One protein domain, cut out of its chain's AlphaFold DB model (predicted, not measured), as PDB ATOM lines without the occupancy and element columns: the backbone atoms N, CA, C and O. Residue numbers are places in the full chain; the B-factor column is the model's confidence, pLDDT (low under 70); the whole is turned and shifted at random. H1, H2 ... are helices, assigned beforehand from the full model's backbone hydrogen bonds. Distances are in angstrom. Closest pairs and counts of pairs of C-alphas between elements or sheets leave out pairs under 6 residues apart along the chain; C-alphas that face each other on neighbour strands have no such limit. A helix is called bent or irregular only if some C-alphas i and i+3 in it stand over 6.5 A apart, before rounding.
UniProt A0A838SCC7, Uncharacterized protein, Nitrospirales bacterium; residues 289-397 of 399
ATOM      1  N   VAL A 289     -27.379   9.683  77.633       97.19
ATOM      2  CA  VAL A 289     -26.083   8.984  77.636       97.19
ATOM      3  C   VAL A 289     -24.937   9.862  78.136       97.19
ATOM      4  O   VAL A 289     -23.842   9.371  78.411       97.19
ATOM      5  N   ASP A 290     -25.197  11.158  78.258       97.38
ATOM      6  CA  ASP A 290     -24.278  12.204  78.678       97.38
ATOM      7  C   ASP A 290     -25.061  13.416  79.218       97.38
ATOM      8  O   ASP A 290     -26.294  13.433  79.249       97.38
ATOM      9  N   GLU A 291     -24.329  14.440  79.654       96.62
ATOM     10  CA  GLU A 291     -24.903  15.673  80.193       96.62
ATOM     11  C   GLU A 291     -25.741  16.432  79.154       96.62
ATOM     12  O   GLU A 291     -26.807  16.953  79.472       96.62
ATOM     13  N   GLU A 292     -25.287  16.488  77.901       95.75
ATOM     14  CA  GLU A 292     -25.964  17.233  76.836       95.75
ATOM     15  C   GLU A 292     -27.327  16.614  76.500       95.75
ATOM     16  O   GLU A 292     -28.345  17.313  76.455       95.75
ATOM     17  N   SER A 293     -27.368  15.293  76.320       96.44
ATOM     18  CA  SER A 293     -28.608  14.553  76.085       96.44
ATOM     19  C   SER A 293     -29.556  14.643  77.282       96.44
ATOM     20  O   SER A 293     -30.748  14.890  77.080       96.44
ATOM     21  N   PHE A 294     -29.045  14.553  78.516       97.62
ATOM     22  CA  PHE A 294     -29.848  14.753  79.726       97.62
ATOM     23  C   PHE A 294     -30.446  16.165  79.805       97.62
ATOM     24  O   PHE A 294     -31.641  16.322  80.055       97.62
ATOM     25  N   ASN A 295     -29.655  17.198  79.513       96.19
ATOM     26  CA  ASN A 295     -30.120  18.584  79.462       96.19
ATOM     27  C   ASN A 295     -31.233  18.769  78.418       96.19
ATOM     28  O   ASN A 295     -32.233  19.439  78.683       96.19
ATOM     29  N   GLY A 296     -31.112  18.107  77.262       95.44
ATOM     30  CA  GLY A 296     -32.169  18.057  76.254       95.44
ATOM     31  C   GLY A 296     -33.471  17.433  76.774       95.44
ATOM     32  O   GLY A 296     -34.555  17.951  76.496       95.44
ATOM     33  N   ILE A 297     -33.396  16.351  77.556       97.25
ATOM     34  CA  ILE A 297     -34.566  15.739  78.212       97.25
ATOM     35  C   ILE A 297     -35.198  16.704  79.225       97.25
ATOM     36  O   ILE A 297     -36.408  16.938  79.185       97.25
ATOM     37  N   VAL A 298     -34.383  17.310  80.093       97.75
ATOM     38  CA  VAL A 298     -34.816  18.288  81.103       97.75
ATOM     39  C   VAL A 298     -35.544  19.467  80.459       97.75
ATOM     40  O   VAL A 298     -36.583  19.906  80.955       97.75
ATOM     41  N   ASP A 299     -35.058  19.964  79.324       95.88
ATOM     42  CA  ASP A 299     -35.729  21.042  78.608       95.88
ATOM     43  C   ASP A 299     -37.101  20.641  78.072       95.88
ATOM     44  O   ASP A 299     -38.051  21.414  78.223       95.88
ATOM     45  N   ASN A 300     -37.217  19.449  77.479       95.81
ATOM     46  CA  ASN A 300     -38.490  18.927  76.981       95.81
ATOM     47  C   ASN A 300     -39.506  18.772  78.118       95.81
ATOM     48  O   ASN A 300     -40.619  19.292  78.019       95.81
ATOM     49  N   LEU A 301     -39.101  18.156  79.232       97.88
ATOM     50  CA  LEU A 301     -39.933  18.039  80.430       97.88
ATOM     51  C   LEU A 301     -40.358  19.408  80.965       97.88
ATOM     52  O   LEU A 301     -41.522  19.610  81.302       97.88
ATOM     53  N   TYR A 302     -39.442  20.376  81.033       97.25
ATOM     54  CA  TYR A 302     -39.769  21.712  81.521       97.25
ATOM     55  C   TYR A 302     -40.757  22.428  80.599       97.25
ATOM     56  O   TYR A 302     -41.678  23.085  81.083       97.25
ATOM     57  N   PHE A 303     -40.600  22.311  79.277       94.88
ATOM     58  CA  PHE A 303     -41.558  22.895  78.341       94.88
ATOM     59  C   PHE A 303     -42.940  22.252  78.467       94.88
ATOM     60  O   PHE A 303     -43.937  22.973  78.463       94.88
ATOM     61  N   LEU A 304     -43.000  20.928  78.620       96.38
ATOM     62  CA  LEU A 304     -44.259  20.205  78.775       96.38
ATOM     63  C   LEU A 304     -44.948  20.522  80.109       96.38
ATOM     64  O   LEU A 304     -46.132  20.845  80.126       96.38
ATOM     65  N   LEU A 305     -44.213  20.462  81.219       97.44
ATOM     66  CA  LEU A 305     -44.790  20.514  82.562       97.44
ATOM     67  C   LEU A 305     -44.788  21.924  83.153       97.44
ATOM     68  O   LEU A 305     -45.829  22.414  83.592       97.44
ATOM     69  N   TYR A 306     -43.643  22.608  83.167       97.31
ATOM     70  CA  TYR A 306     -43.508  23.912  83.824       97.31
ATOM     71  C   TYR A 306     -44.089  25.047  82.978       97.31
ATOM     72  O   TYR A 306     -45.000  25.750  83.415       97.31
ATOM     73  N   GLU A 307     -43.604  25.218  81.748       95.94
ATOM     74  CA  GLU A 307     -44.137  26.229  80.822       95.94
ATOM     75  C   GLU A 307     -45.547  25.864  80.369       95.94
ATOM     76  O   GLU A 307     -46.434  26.721  80.346       95.94
ATOM     77  N   GLY A 308     -45.781  24.578  80.089       95.25
ATOM     78  CA  GLY A 308     -47.096  24.055  79.743       95.25
ATOM     79  C   GLY A 308     -48.142  24.382  80.802       95.25
ATOM     80  O   GLY A 308     -49.253  24.746  80.438       95.25
ATOM     81  N   SER A 309     -47.808  24.413  82.094       96.75
ATOM     82  CA  SER A 309     -48.722  24.855  83.166       96.75
ATOM     83  C   SER A 309     -48.735  26.370  83.433       96.75
ATOM     84  O   SER A 309     -49.375  26.845  84.374       96.75
ATOM     85  N   GLY A 310     -48.092  27.166  82.573       95.81
ATOM     86  CA  GLY A 310     -48.037  28.622  82.682       95.81
ATOM     87  C   GLY A 310     -47.035  29.062  83.741       95.81
ATOM     88  O   GLY A 310     -47.395  29.808  84.647       95.81
ATOM     89  N   ALA A 311     -45.806  28.553  83.645       96.31
ATOM     90  CA  ALA A 311     -44.753  28.713  84.646       96.31
ATOM     91  C   ALA A 311     -45.184  28.217  86.042       96.31
ATOM     92  O   ALA A 311     -44.981  28.901  87.048       96.31
ATOM     93  N   ALA A 312     -45.800  27.029  86.082       96.50
ATOM     94  CA  ALA A 312     -46.437  26.403  87.248       96.50
ATOM     95  C   ALA A 312     -47.707  27.086  87.786       96.50
ATOM     96  O   ALA A 312     -48.349  26.520  88.669       96.50
ATOM     97  N   ALA A 313     -48.127  28.245  87.258       96.81
ATOM     98  CA  ALA A 313     -49.225  29.023  87.837       96.81
ATOM     99  C   ALA A 313     -50.535  28.226  87.969       96.81
ATOM    100  O   ALA A 313     -51.179  28.288  89.018       96.81
ATOM    101  N   ARG A 314     -50.912  27.438  86.949       95.56
ATOM    102  CA  ARG A 314     -52.141  26.620  86.978       95.56
ATOM    103  C   ARG A 314     -52.080  25.493  88.008       95.56
ATOM    104  O   ARG A 314     -53.082  25.222  88.664       95.56
ATOM    105  N   LEU A 315     -50.907  24.887  88.189       95.50
ATOM    106  CA  LEU A 315     -50.705  23.843  89.192       95.50
ATOM    107  C   LEU A 315     -50.715  24.441  90.601       95.50
ATOM    108  O   LEU A 315     -51.462  23.975  91.450       95.50
ATOM    109  N   THR A 316     -49.990  25.540  90.833       95.88
ATOM    110  CA  THR A 316     -49.950  26.208  92.148       95.88
ATOM    111  C   THR A 316     -51.272  26.853  92.566       95.88
ATOM    112  O   THR A 316     -51.467  27.146  93.741       95.88
ATOM    113  N   ALA A 317     -52.180  27.104  91.618       94.06
ATOM    114  CA  ALA A 317     -53.519  27.597  91.927       94.06
ATOM    115  C   ALA A 317     -54.412  26.509  92.546       94.06
ATOM    116  O   ALA A 317     -55.342  26.841  93.277       94.06
ATOM    117  N   SER A 318     -54.124  25.239  92.247       90.56
ATOM    118  CA  SER A 318     -54.935  24.090  92.666       90.56
ATOM    119  C   SER A 318     -54.245  23.252  93.743       90.56
ATOM    120  O   SER A 318     -54.918  22.631  94.556       90.56
ATOM    121  N   TYR A 319     -52.911  23.280  93.794       92.75
ATOM    122  CA  TYR A 319     -52.115  22.413  94.656       92.75
ATOM    123  C   TYR A 319     -51.050  23.189  95.440       92.75
ATOM    124  O   TYR A 319     -50.448  24.130  94.914       92.75
ATOM    125  N   PRO A 320     -50.780  22.791  96.697       92.62
ATOM    126  CA  PRO A 320     -49.741  23.408  97.509       92.62
ATOM    127  C   PRO A 320     -48.333  23.102  96.949       92.62
ATOM    128  O   PRO A 320     -48.126  22.027  96.376       92.62
ATOM    129  N   PRO A 321     -47.343  24.009  97.105       91.00
ATOM    130  CA  PRO A 321     -46.006  23.853  96.521       91.00
ATOM    131  C   PRO A 321     -45.277  22.561  96.900       91.00
ATOM    132  O   PRO A 321     -44.482  22.068  96.102       91.00
ATOM    133  N   GLU A 322     -45.546  22.007  98.082       92.19
ATOM    134  CA  GLU A 322     -44.933  20.781  98.595       92.19
ATOM    135  C   GLU A 322     -45.351  19.544  97.789       92.19
ATOM    136  O   GLU A 322     -44.558  18.618  97.634       92.19
ATOM    137  N   ARG A 323     -46.561  19.550  97.208       94.12
ATOM    138  CA  ARG A 323     -47.024  18.502  96.279       94.12
ATOM    139  C   ARG A 323     -46.400  18.631  94.886       94.12
ATOM    140  O   ARG A 323     -46.644  17.782  94.042       94.12
ATOM    141  N   LEU A 324     -45.608  19.677  94.634       96.75
ATOM    142  CA  LEU A 324     -44.977  19.968  93.342       96.75
ATOM    143  C   LEU A 324     -43.441  19.868  93.400       96.75
ATOM    144  O   LEU A 324     -42.757  20.459  92.565       96.75
ATOM    145  N   ASP A 325     -42.878  19.138  94.373       95.12
ATOM    146  CA  ASP A 325     -41.419  19.028  94.561       95.12
ATOM    147  C   ASP A 325     -40.693  18.556  93.287       95.12
ATOM    148  O   ASP A 325     -39.697  19.156  92.876       95.12
ATOM    149  N   GLY A 326     -41.246  17.562  92.580       96.69
ATOM    150  CA  GLY A 326     -40.703  17.094  91.298       96.69
ATOM    151  C   GLY A 326     -40.601  18.208  90.245       96.69
ATOM    152  O   GLY A 326     -39.583  18.335  89.562       96.69
ATOM    153  N   LEU A 327     -41.613  19.079  90.159       97.88
ATOM    154  CA  LEU A 327     -41.636  20.219  89.238       97.88
ATOM    155  C   LEU A 327     -40.579  21.275  89.597       97.88
ATOM    156  O   LEU A 327     -39.948  21.858  88.710       97.88
ATOM    157  N   TRP A 328     -40.365  21.527  90.891       97.12
ATOM    158  CA  TRP A 328     -39.344  22.471  91.347       97.12
ATOM    159  C   TRP A 328     -37.934  21.945  91.107       97.12
ATOM    160  O   TRP A 328     -37.094  22.684  90.590       97.12
ATOM    161  N   ARG A 329     -37.686  20.658  91.361       97.06
ATOM    162  CA  ARG A 329     -36.417  20.006  91.005       97.06
ATOM    163  C   ARG A 329     -36.138  20.097  89.514       97.06
ATOM    164  O   ARG A 329     -35.048  20.510  89.132       97.06
ATOM    165  N   LEU A 330     -37.132  19.815  88.672       98.12
ATOM    166  CA  LEU A 330     -37.021  19.970  87.221       98.12
ATOM    167  C   LEU A 330     -36.602  21.397  86.822       98.12
ATOM    168  O   LEU A 330     -35.718  21.580  85.984       98.12
ATOM    169  N   LYS A 331     -37.190  22.419  87.453       96.81
ATOM    170  CA  LYS A 331     -36.793  23.819  87.245       96.81
ATOM    171  C   LYS A 331     -35.336  24.077  87.645       96.81
ATOM    172  O   LYS A 331     -34.642  24.793  86.924       96.81
ATOM    173  N   HIS A 332     -34.869  23.521  88.762       96.06
ATOM    174  CA  HIS A 332     -33.477  23.663  89.200       96.06
ATOM    175  C   HIS A 332     -32.498  22.945  88.262       96.06
ATOM    176  O   HIS A 332     -31.479  23.526  87.899       96.06
ATOM    177  N   LEU A 333     -32.834  21.746  87.782       96.75
ATOM    178  CA  LEU A 333     -32.025  21.033  86.786       96.75
ATOM    179  C   LEU A 333     -31.902  21.837  85.485       96.75
ATOM    180  O   LEU A 333     -30.802  21.998  84.959       96.75
ATOM    181  N   ARG A 334     -32.998  22.435  85.001       96.31
ATOM    182  CA  ARG A 334     -32.944  23.292  83.805       96.31
ATOM    183  C   ARG A 334     -32.082  24.539  84.008       96.31
ATOM    184  O   ARG A 334     -31.426  24.987  83.070       96.31
ATOM    185  N   LEU A 335     -32.068  25.100  85.217       93.75
ATOM    186  CA  LEU A 335     -31.206  26.237  85.547       93.75
ATOM    187  C   LEU A 335     -29.718  25.882  85.395       93.75
ATOM    188  O   LEU A 335     -28.951  26.709  84.902       93.75
ATOM    189  N   ALA A 336     -29.327  24.660  85.774       91.31
ATOM    190  CA  ALA A 336     -27.974  24.152  85.554       91.31
ATOM    191  C   ALA A 336     -27.660  24.022  84.054       91.31
ATOM    192  O   ALA A 336     -26.649  24.545  83.588       91.31
ATOM    193  N   ALA A 337     -28.576  23.412  83.296       89.88
ATOM    194  CA  ALA A 337     -28.422  23.122  81.868       89.88
ATOM    195  C   ALA A 337     -28.192  24.360  80.981       89.88
ATOM    196  O   ALA A 337     -27.614  24.260  79.900       89.88
ATOM    197  N   ARG A 338     -28.679  25.536  81.397       88.12
ATOM    198  CA  ARG A 338     -28.654  26.764  80.583       88.12
ATOM    199  C   ARG A 338     -27.631  27.808  81.037       88.12
ATOM    200  O   ARG A 338     -27.649  28.915  80.514       88.12
ATOM    201  N   HIS A 339     -26.744  27.471  81.978       75.75
ATOM    202  CA  HIS A 339     -25.746  28.383  82.570       75.75
ATOM    203  C   HIS A 339     -26.323  29.688  83.164       75.75
ATOM    204  O   HIS A 339     -25.584  30.597  83.539       75.75
ATOM    205  N   ASP A 340     -27.640  29.759  83.373       77.69
ATOM    206  CA  ASP A 340     -28.323  30.869  84.058       77.69
ATOM    207  C   ASP A 340     -27.949  30.963  85.553       77.69
ATOM    208  O   ASP A 340     -28.325  31.900  86.278       77.69
ATOM    209  N   VAL A 341     -27.207  29.968  86.040       79.75
ATOM    210  CA  VAL A 341     -26.650  29.908  87.387       79.75
ATOM    211  C   VAL A 341     -25.643  31.028  87.671       79.75
ATOM    212  O   VAL A 341     -25.593  31.503  88.803       79.75
ATOM    213  N   ASP A 342     -24.948  31.541  86.649       82.69
ATOM    214  CA  ASP A 342     -23.891  32.557  86.790       82.69
ATOM    215  C   ASP A 342     -24.418  34.000  86.892       82.69
ATOM    216  O   ASP A 342     -23.661  34.957  87.081       82.69
ATOM    217  N   HIS A 343     -25.736  34.182  86.791       86.00
ATOM    218  CA  HIS A 343     -26.383  35.485  86.890       86.00
ATOM    219  C   HIS A 343     -26.948  35.739  88.293       86.00
ATOM    220  O   HIS A 343     -27.799  34.992  88.785       86.00
ATOM    221  N   GLY A 344     -26.520  36.843  88.914       90.06
ATOM    222  CA  GLY A 344     -27.024  37.321  90.204       90.06
ATOM    223  C   GLY A 344     -25.921  37.817  91.135       90.06
ATOM    224  O   GLY A 344     -24.751  37.925  90.768       90.06
ATOM    225  N   SER A 345     -26.299  38.133  92.368       94.38
ATOM    226  CA  SER A 345     -25.358  38.379  93.456       94.38
ATOM    227  C   SER A 345     -24.632  37.084  93.860       94.38
ATOM    228  O   SER A 345     -25.182  35.990  93.720       94.38
ATOM    229  N   PRO A 346     -23.427  37.161  94.459       95.31
ATOM    230  CA  PRO A 346     -22.705  35.970  94.916       95.31
ATOM    231  C   PRO A 346     -23.484  35.086  95.902       95.31
ATOM    232  O   PRO A 346     -23.201  33.898  96.019       95.31
ATOM    233  N   ALA A 347     -24.436  35.656  96.649       95.38
ATOM    234  CA  ALA A 347     -25.304  34.887  97.535       95.38
ATOM    235  C   ALA A 347     -26.346  34.081  96.748       95.38
ATOM    236  O   ALA A 347     -26.495  32.892  97.007       95.38
ATOM    237  N   GLU A 348     -26.995  34.695  95.756       93.44
ATOM    238  CA  GLU A 348     -27.972  34.022  94.892       93.44
ATOM    239  C   GLU A 348     -27.325  32.905  94.075       93.44
ATOM    240  O   GLU A 348     -27.885  31.817  93.998       93.44
ATOM    241  N   ILE A 349     -26.124  33.134  93.533       93.50
ATOM    242  CA  ILE A 349     -25.366  32.106  92.802       93.50
ATOM    243  C   ILE A 349     -25.096  30.896  93.710       93.50
ATOM    244  O   ILE A 349     -25.327  29.759  93.309       93.50
ATOM    245  N   ARG A 350     -24.676  31.121  94.966       94.31
ATOM    246  CA  ARG A 350     -24.480  30.030  95.939       94.31
ATOM    247  C   ARG A 350     -25.772  29.268  96.229       94.31
ATOM    248  O   ARG A 350     -25.736  28.045  96.268       94.31
ATOM    249  N   THR A 351     -26.891  29.970  96.404       95.12
ATOM    250  CA  THR A 351     -28.198  29.332  96.621       95.12
ATOM    251  C   THR A 351     -28.627  28.503  95.413       95.12
ATOM    252  O   THR A 351     -29.061  27.370  95.589       95.12
ATOM    253  N   LYS A 352     -28.463  29.022  94.189       94.19
ATOM    254  CA  LYS A 352     -28.774  28.286  92.959       94.19
ATOM    255  C   LYS A 352     -27.916  27.025  92.826       94.19
ATOM    256  O   LYS A 352     -28.462  25.960  92.569       94.19
ATOM    257  N   ASN A 353     -26.604  27.132  93.055       94.44
ATOM    258  CA  ASN A 353     -25.696  25.981  93.038       94.44
ATOM    259  C   ASN A 353     -26.107  24.921  94.061       94.44
ATOM    260  O   ASN A 353     -26.195  23.750  93.713       94.44
ATOM    261  N   GLN A 354     -26.434  25.329  95.289       95.88
ATOM    262  CA  GLN A 354     -26.905  24.403  96.315       95.88
ATOM    263  C   GLN A 354     -28.191  23.676  95.883       95.88
ATOM    264  O   GLN A 354     -28.272  22.461  96.005       95.88
ATOM    265  N   GLN A 355     -29.172  24.393  95.324       96.00
ATOM    266  CA  GLN A 355     -30.419  23.787  94.835       96.00
ATOM    267  C   GLN A 355     -30.187  22.816  93.668       96.00
ATOM    268  O   GLN A 355     -30.874  21.803  93.560       96.00
ATOM    269  N   ILE A 356     -29.222  23.115  92.794       95.31
ATOM    270  CA  ILE A 356     -28.822  22.230  91.692       95.31
ATOM    271  C   ILE A 356     -28.168  20.955  92.239       95.31
ATOM    272  O   ILE A 356     -28.532  19.856  91.824       95.31
ATOM    273  N   GLU A 357     -27.236  21.090  93.185       95.62
ATOM    274  CA  GLU A 357     -26.580  19.952  93.837       95.62
ATOM    275  C   GLU A 357     -27.594  19.070  94.575       95.62
ATOM    276  O   GLU A 357     -27.549  17.847  94.447       95.62
ATOM    277  N   GLU A 358     -28.539  19.677  95.297       96.38
ATOM    278  CA  GLU A 358     -29.638  18.978  95.970       96.38
ATOM    279  C   GLU A 358     -30.538  18.244  94.965       96.38
ATOM    280  O   GLU A 358     -30.895  17.087  95.201       96.38
ATOM    281  N   ALA A 359     -30.849  18.860  93.819       96.69
ATOM    282  CA  ALA A 359     -31.644  18.226  92.770       96.69
ATOM    283  C   ALA A 359     -30.941  16.990  92.184       96.69
ATOM    284  O   ALA A 359     -31.554  15.925  92.109       96.69
ATOM    285  N   TYR A 360     -29.653  17.079  91.830       96.62
ATOM    286  CA  TYR A 360     -28.891  15.920  91.342       96.62
ATOM    287  C   TYR A 360     -28.713  14.834  92.406       96.62
ATOM    288  O   TYR A 360     -28.886  13.643  92.112       96.62
ATOM    289  N   ALA A 361     -28.420  15.233  93.648       96.06
ATOM    290  CA  ALA A 361     -28.262  14.309  94.765       96.06
ATOM    291  C   ALA A 361     -29.547  13.526  95.027       96.06
ATOM    292  O   ALA A 361     -29.489  12.337  95.333       96.06
ATOM    293  N   ALA A 362     -30.707  14.151  94.845       95.00
ATOM    294  CA  ALA A 362     -31.982  13.483  95.033       95.00
ATOM    295  C   ALA A 362     -32.378  12.539  93.880       95.00
ATOM    296  O   ALA A 362     -33.291  11.733  94.055       95.00
ATOM    297  N   LEU A 363     -31.711  12.617  92.722       95.12
ATOM    298  CA  LEU A 363     -31.888  11.673  91.611       95.12
ATOM    299  C   LEU A 363     -30.896  10.508  91.663       95.12
ATOM    300  O   LEU A 363     -31.260   9.372  91.382       95.12
ATOM    301  N   THR A 364     -29.637  10.785  92.004       93.12
ATOM    302  CA  THR A 364     -28.536   9.816  91.835       93.12
ATOM    303  C   THR A 364     -27.807   9.452  93.125       93.12
ATOM    304  O   THR A 364     -26.933   8.589  93.113       93.12
ATOM    305  N   GLY A 365     -28.109  10.118  94.241       92.88
ATOM    306  CA  GLY A 365     -27.314  10.034  95.469       92.88
ATOM    307  C   GLY A 365     -25.964  10.762  95.387       92.88
ATOM    308  O   GLY A 365     -25.196  10.729  96.348       92.88
ATOM    309  N   ALA A 366     -25.664  11.427  94.265       92.12
ATOM    310  CA  ALA A 366     -24.435  12.175  94.030       92.12
ATOM    311  C   ALA A 366     -24.732  13.591  93.519       92.12
ATOM    312  O   ALA A 366     -25.742  13.836  92.871       92.12
ATOM    313  N   VAL A 367     -23.813  14.526  93.767       89.88
ATOM    314  CA  VAL A 367     -23.963  15.933  93.342       89.88
ATOM    315  C   VAL A 367     -23.958  16.124  91.821       89.88
ATOM    316  O   VAL A 367     -24.373  17.175  91.347       89.88
ATOM    317  N   HIS A 368     -23.460  15.142  91.059       91.81
ATOM    318  CA  HIS A 368     -23.445  15.178  89.597       91.81
ATOM    319  C   HIS A 368     -23.225  13.772  89.000       91.81
ATOM    320  O   HIS A 368     -22.300  13.079  89.454       91.81
ATOM    321  N   PRO A 369     -23.986  13.361  87.969       95.31
ATOM    322  CA  PRO A 369     -23.738  12.131  87.211       95.31
ATOM    323  C   PRO A 369     -22.385  12.172  86.475       95.31
ATOM    324  O   PRO A 369     -21.922  13.240  86.078       95.31
ATOM    325  N   ARG A 370     -21.698  11.034  86.305       95.38
ATOM    326  CA  ARG A 370     -20.350  11.010  85.685       95.38
ATOM    327  C   ARG A 370     -20.204  10.022  84.546       95.38
ATOM    328  O   ARG A 370     -19.363  10.218  83.674       95.38
ATOM    329  N   THR A 371     -20.974   8.947  84.575       95.81
ATOM    330  CA  THR A 371     -20.938   7.885  83.573       95.81
ATOM    331  C   THR A 371     -22.230   7.864  82.765       95.81
ATOM    332  O   THR A 371     -23.252   8.380  83.209       95.81
ATOM    333  N   ARG A 372     -22.202   7.209  81.601       95.56
ATOM    334  CA  ARG A 372     -23.400   6.943  80.788       95.56
ATOM    335  C   ARG A 372     -24.533   6.325  81.615       95.56
ATOM    336  O   ARG A 372     -25.665   6.782  81.545       95.56
ATOM    337  N   SER A 373     -24.205   5.341  82.456       93.69
ATOM    338  CA  SER A 373     -25.178   4.695  83.348       93.69
ATOM    339  C   SER A 373     -25.736   5.656  84.401       93.69
ATOM    340  O   SER A 373     -26.918   5.573  84.722       93.69
ATOM    341  N   ASP A 374     -24.926   6.584  84.926       96.25
ATOM    342  CA  ASP A 374     -25.413   7.572  85.896       96.25
ATOM    343  C   ASP A 374     -26.441   8.519  85.262       96.25
ATOM    344  O   ASP A 374     -27.423   8.865  85.916       96.25
ATOM    345  N   TRP A 375     -26.243   8.920  84.000       97.88
ATOM    346  CA  TRP A 375     -27.183   9.782  83.271       97.88
ATOM    347  C   TRP A 375     -28.516   9.086  82.995       97.88
ATOM    348  O   TRP A 375     -29.567   9.660  83.286       97.88
ATOM    349  N   ALA A 376     -28.487   7.834  82.533       97.25
ATOM    350  CA  ALA A 376     -29.700   7.040  82.347       97.25
ATOM    351  C   ALA A 376     -30.458   6.849  83.676       97.25
ATOM    352  O   ALA A 376     -31.665   7.075  83.746       97.25
ATOM    353  N   LYS A 377     -29.748   6.543  84.773       96.50
ATOM    354  CA  LYS A 377     -30.346   6.434  86.117       96.50
ATOM    355  C   LYS A 377     -30.941   7.750  86.610       96.50
ATOM    356  O   LYS A 377     -32.025   7.744  87.188       96.50
ATOM    357  N   ALA A 378     -30.260   8.873  86.374       97.94
ATOM    358  CA  ALA A 378     -30.787  10.194  86.703       97.94
ATOM    359  C   ALA A 378     -32.101  10.465  85.955       97.94
ATOM    360  O   ALA A 378     -33.044  10.986  86.547       97.94
ATOM    361  N   GLN A 379     -32.180  10.078  84.678       98.50
ATOM    362  CA  GLN A 379     -33.395  10.208  83.875       98.50
ATOM    363  C   GLN A 379     -34.532   9.337  84.409       98.50
ATOM    364  O   GLN A 379     -35.626   9.859  84.608       98.50
ATOM    365  N   VAL A 380     -34.274   8.056  84.700       98.31
ATOM    366  CA  VAL A 380     -35.265   7.148  85.307       98.31
ATOM    367  C   VAL A 380     -35.810   7.739  86.609       98.31
ATOM    368  O   VAL A 380     -37.022   7.866  86.774       98.31
ATOM    369  N   ALA A 381     -34.925   8.173  87.513       98.19
ATOM    370  CA  ALA A 381     -35.325   8.762  88.787       98.19
ATOM    371  C   ALA A 381     -36.143  10.052  88.605       98.19
ATOM    372  O   ALA A 381     -37.122  10.269  89.322       98.19
ATOM    373  N   LEU A 382     -35.770  10.899  87.640       98.50
ATOM    374  CA  LEU A 382     -36.492  12.133  87.338       98.50
ATOM    375  C   LEU A 382     -37.887  11.829  86.792       98.50
ATOM    376  O   LEU A 382     -38.861  12.432  87.241       98.50
ATOM    377  N   TYR A 383     -37.989  10.887  85.853       98.44
ATOM    378  CA  TYR A 383     -39.264  10.493  85.268       98.44
ATOM    379  C   TYR A 383     -40.192   9.907  86.329       98.44
ATOM    380  O   TYR A 383     -41.340  10.330  86.412       98.44
ATOM    381  N   GLN A 384     -39.686   9.025  87.194       97.62
ATOM    382  CA  GLN A 384     -40.472   8.451  88.284       97.62
ATOM    383  C   GLN A 384     -40.976   9.523  89.259       97.62
ATOM    384  O   GLN A 384     -42.148   9.516  89.624       97.62
ATOM    385  N   GLN A 385     -40.119  10.466  89.674       97.75
ATOM    386  CA  GLN A 385     -40.525  11.546  90.584       97.75
ATOM    387  C   GLN A 385     -41.614  12.432  89.970       97.75
ATOM    388  O   GLN A 385     -42.563  12.806  90.657       97.75
ATOM    389  N   LEU A 386     -41.487  12.766  88.684       98.44
ATOM    390  CA  LEU A 386     -42.482  13.563  87.972       98.44
ATOM    391  C   LEU A 386     -43.780  12.787  87.740       98.44
ATOM    392  O   LEU A 386     -44.848  13.378  87.858       98.44
ATOM    393  N   LEU A 387     -43.697  11.490  87.441       95.94
ATOM    394  CA  LEU A 387     -44.866  10.651  87.204       95.94
ATOM    395  C   LEU A 387     -45.676  10.498  88.484       95.94
ATOM    396  O   LEU A 387     -46.846  10.860  88.481       95.94
ATOM    397  N   ASN A 388     -45.029  10.114  89.588       93.50
ATOM    398  CA  ASN A 388     -45.679  10.011  90.895       93.50
ATOM    399  C   ASN A 388     -46.349  11.331  91.287       93.50
ATOM    400  O   ASN A 388     -47.495  11.346  91.718       93.50
ATOM    401  N   MET A 389     -45.650  12.454  91.090       96.50
ATOM    402  CA  MET A 389     -46.218  13.777  91.340       96.50
ATOM    403  C   MET A 389     -47.491  13.990  90.515       96.50
ATOM    404  O   MET A 389     -48.510  14.381  91.067       96.50
ATOM    405  N   LEU A 390     -47.453  13.750  89.202       95.00
ATOM    406  CA  LEU A 390     -48.601  13.964  88.321       95.00
ATOM    407  C   LEU A 390     -49.768  13.009  88.621       95.00
ATOM    408  O   LEU A 390     -50.921  13.433  88.572       95.00
ATOM    409  N   GLU A 391     -49.483  11.752  88.950       89.31
ATOM    410  CA  GLU A 391     -50.482  10.771  89.383       89.31
ATOM    411  C   GLU A 391     -51.134  11.194  90.698       89.31
ATOM    412  O   GLU A 391     -52.358  11.169  90.804       89.31
ATOM    413  N   ASP A 392     -50.358  11.685  91.667       89.94
ATOM    414  CA  ASP A 392     -50.898  12.240  92.908       89.94
ATOM    415  C   ASP A 392     -51.833  13.421  92.628       89.94
ATOM    416  O   ASP A 392     -52.862  13.552  93.290       89.94
ATOM    417  N   LEU A 393     -51.504  14.291  91.665       90.62
ATOM    418  CA  LEU A 393     -52.391  15.388  91.260       90.62
ATOM    419  C   LEU A 393     -53.683  14.870  90.625       90.62
ATOM    420  O   LEU A 393     -54.744  15.445  90.846       90.62
ATOM    421  N   TRP A 394     -53.607  13.793  89.847       85.50
ATOM    422  CA  TRP A 394     -54.772  13.238  89.168       85.50
ATOM    423  C   TRP A 394     -55.680  12.434  90.116       85.50
ATOM    424  O   TRP A 394     -56.906  12.545  90.061       85.50
ATOM    425  N   TYR A 395     -55.115  11.637  91.024       79.94
ATOM    426  CA  TYR A 395     -55.890  10.772  91.915       79.94
ATOM    427  C   TYR A 395     -56.247  11.419  93.258       79.94
ATOM    428  O   TYR A 395     -57.255  11.030  93.854       79.94
ATOM    429  N   GLY A 396     -55.440  12.364  93.744       67.56
ATOM    430  CA  GLY A 396     -55.377  12.772  95.151       67.56
ATOM    431  C   GLY A 396     -56.305  13.903  95.597       67.56
ATOM    432  O   GLY A 396     -55.910  14.654  96.485       67.56
ATOM    433  N   ASP A 397     -57.499  14.028  95.009       58.25
ATOM    434  CA  ASP A 397     -58.509  15.042  95.379       58.25
ATOM    435  C   ASP A 397     -59.749  14.452  96.104       58.25
ATOM    436  O   ASP A 397     -60.777  15.114  96.216       58.25
TER     437      ASP A 397
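What this domain is: This is residues 289 to 397 of the 399 residues of an uncharacterized protein of Nitrospirales bacterium (UniProt A0A838SCC7). Three helices, H1, H3 and H5, lie roughly side by side as a triangular bundle running up and down; H4 runs across H3 and reaches the first part of H5 with its last residues, and the short H2 sits at the opposite end of the bundle from H4. The printed part has 109 residues with five named helices, H1 to H5 in order along the chain, and no named strand; the class is all helix. It is compact, with a radius of gyration of the C-alphas of 14.0 A, and spans 39 by 35 by 21 A.

How they stand to each other: Begin with the bundle of H1, residues 291 to 307, H3, residues 321 to 337, and H5, residues 372 to 395, which is up and down, each helix running against the one before it. Look at Asn 295 and Ala 337, the closest C-alphas of H1 and H3, 5.4 A apart; these helices touch at a steep tilt of 42 degrees, opposite ways. H2, residues 313 to 318, is near H1, and it meets H3 only through their link. H3 touches H5 with residues 323 to 330 alone, at a shallow tilt of 31 degrees, opposite ways; their closest C-alphas, of Gly 326 and Leu 386, are 5.2 A apart. H4, residues 346 to 364, touches H3 with residues 352 to 360 alone, about perpendicular at 73 degrees; the closest C-alphas are those of Arg 329 and Ala 359, at 5.4 A. With residues 360 to 364 alone H4 touches H5, about perpendicular at 89 degrees; the closest C-alphas, of Leu 363 and Ala 378, are 5.2 A apart. H1 and H5 only just touch, with 3 pairs of C-alphas within 8 A, the closest those of Phe 294 and Trp 375 at 6.7 A; they run the same way at a shallow tilt of 12 degrees. H4 is apart from H1 and from H2, and H2 is apart from H5. In H4 and H5 every O i to N i+4 pair is within hydrogen-bond range; in H1 12 of 13 are, in H2 1 of 2 and in H3 10 of 13.

Where its parts are: Find C-alpha 291 at (-24.903, 15.673, 80.193); from there H1 runs 21.9 A to C-alpha 307, with a kink of 27 degrees near residue 301. After the six residues of H2, H3 starts at C-alpha 321 and measures 22.9 A, with a kink of 39 degrees near residue 328; it is irregular, C-alphas 323 and 326 being 8.2 A apart. H4 starts at C-alpha 346, at (-22.705, 35.970, 94.916), and measures 27.0 A. H5, the longest, covers 34.6 A and ends at C-alpha 395, at (-55.890, 10.772, 91.915).

The domain as a whole: The C-alphas farthest apart, of Pro 346 and Tyr 395, are 41.8 A apart. The printed part has no cut; the links H1 to H2 and H2 to H3 are tight, and H3 to H4 and H4 to H5 are short. The mean pLDDT of the printed part is 93.8, and residues 396 to 397 are under 70.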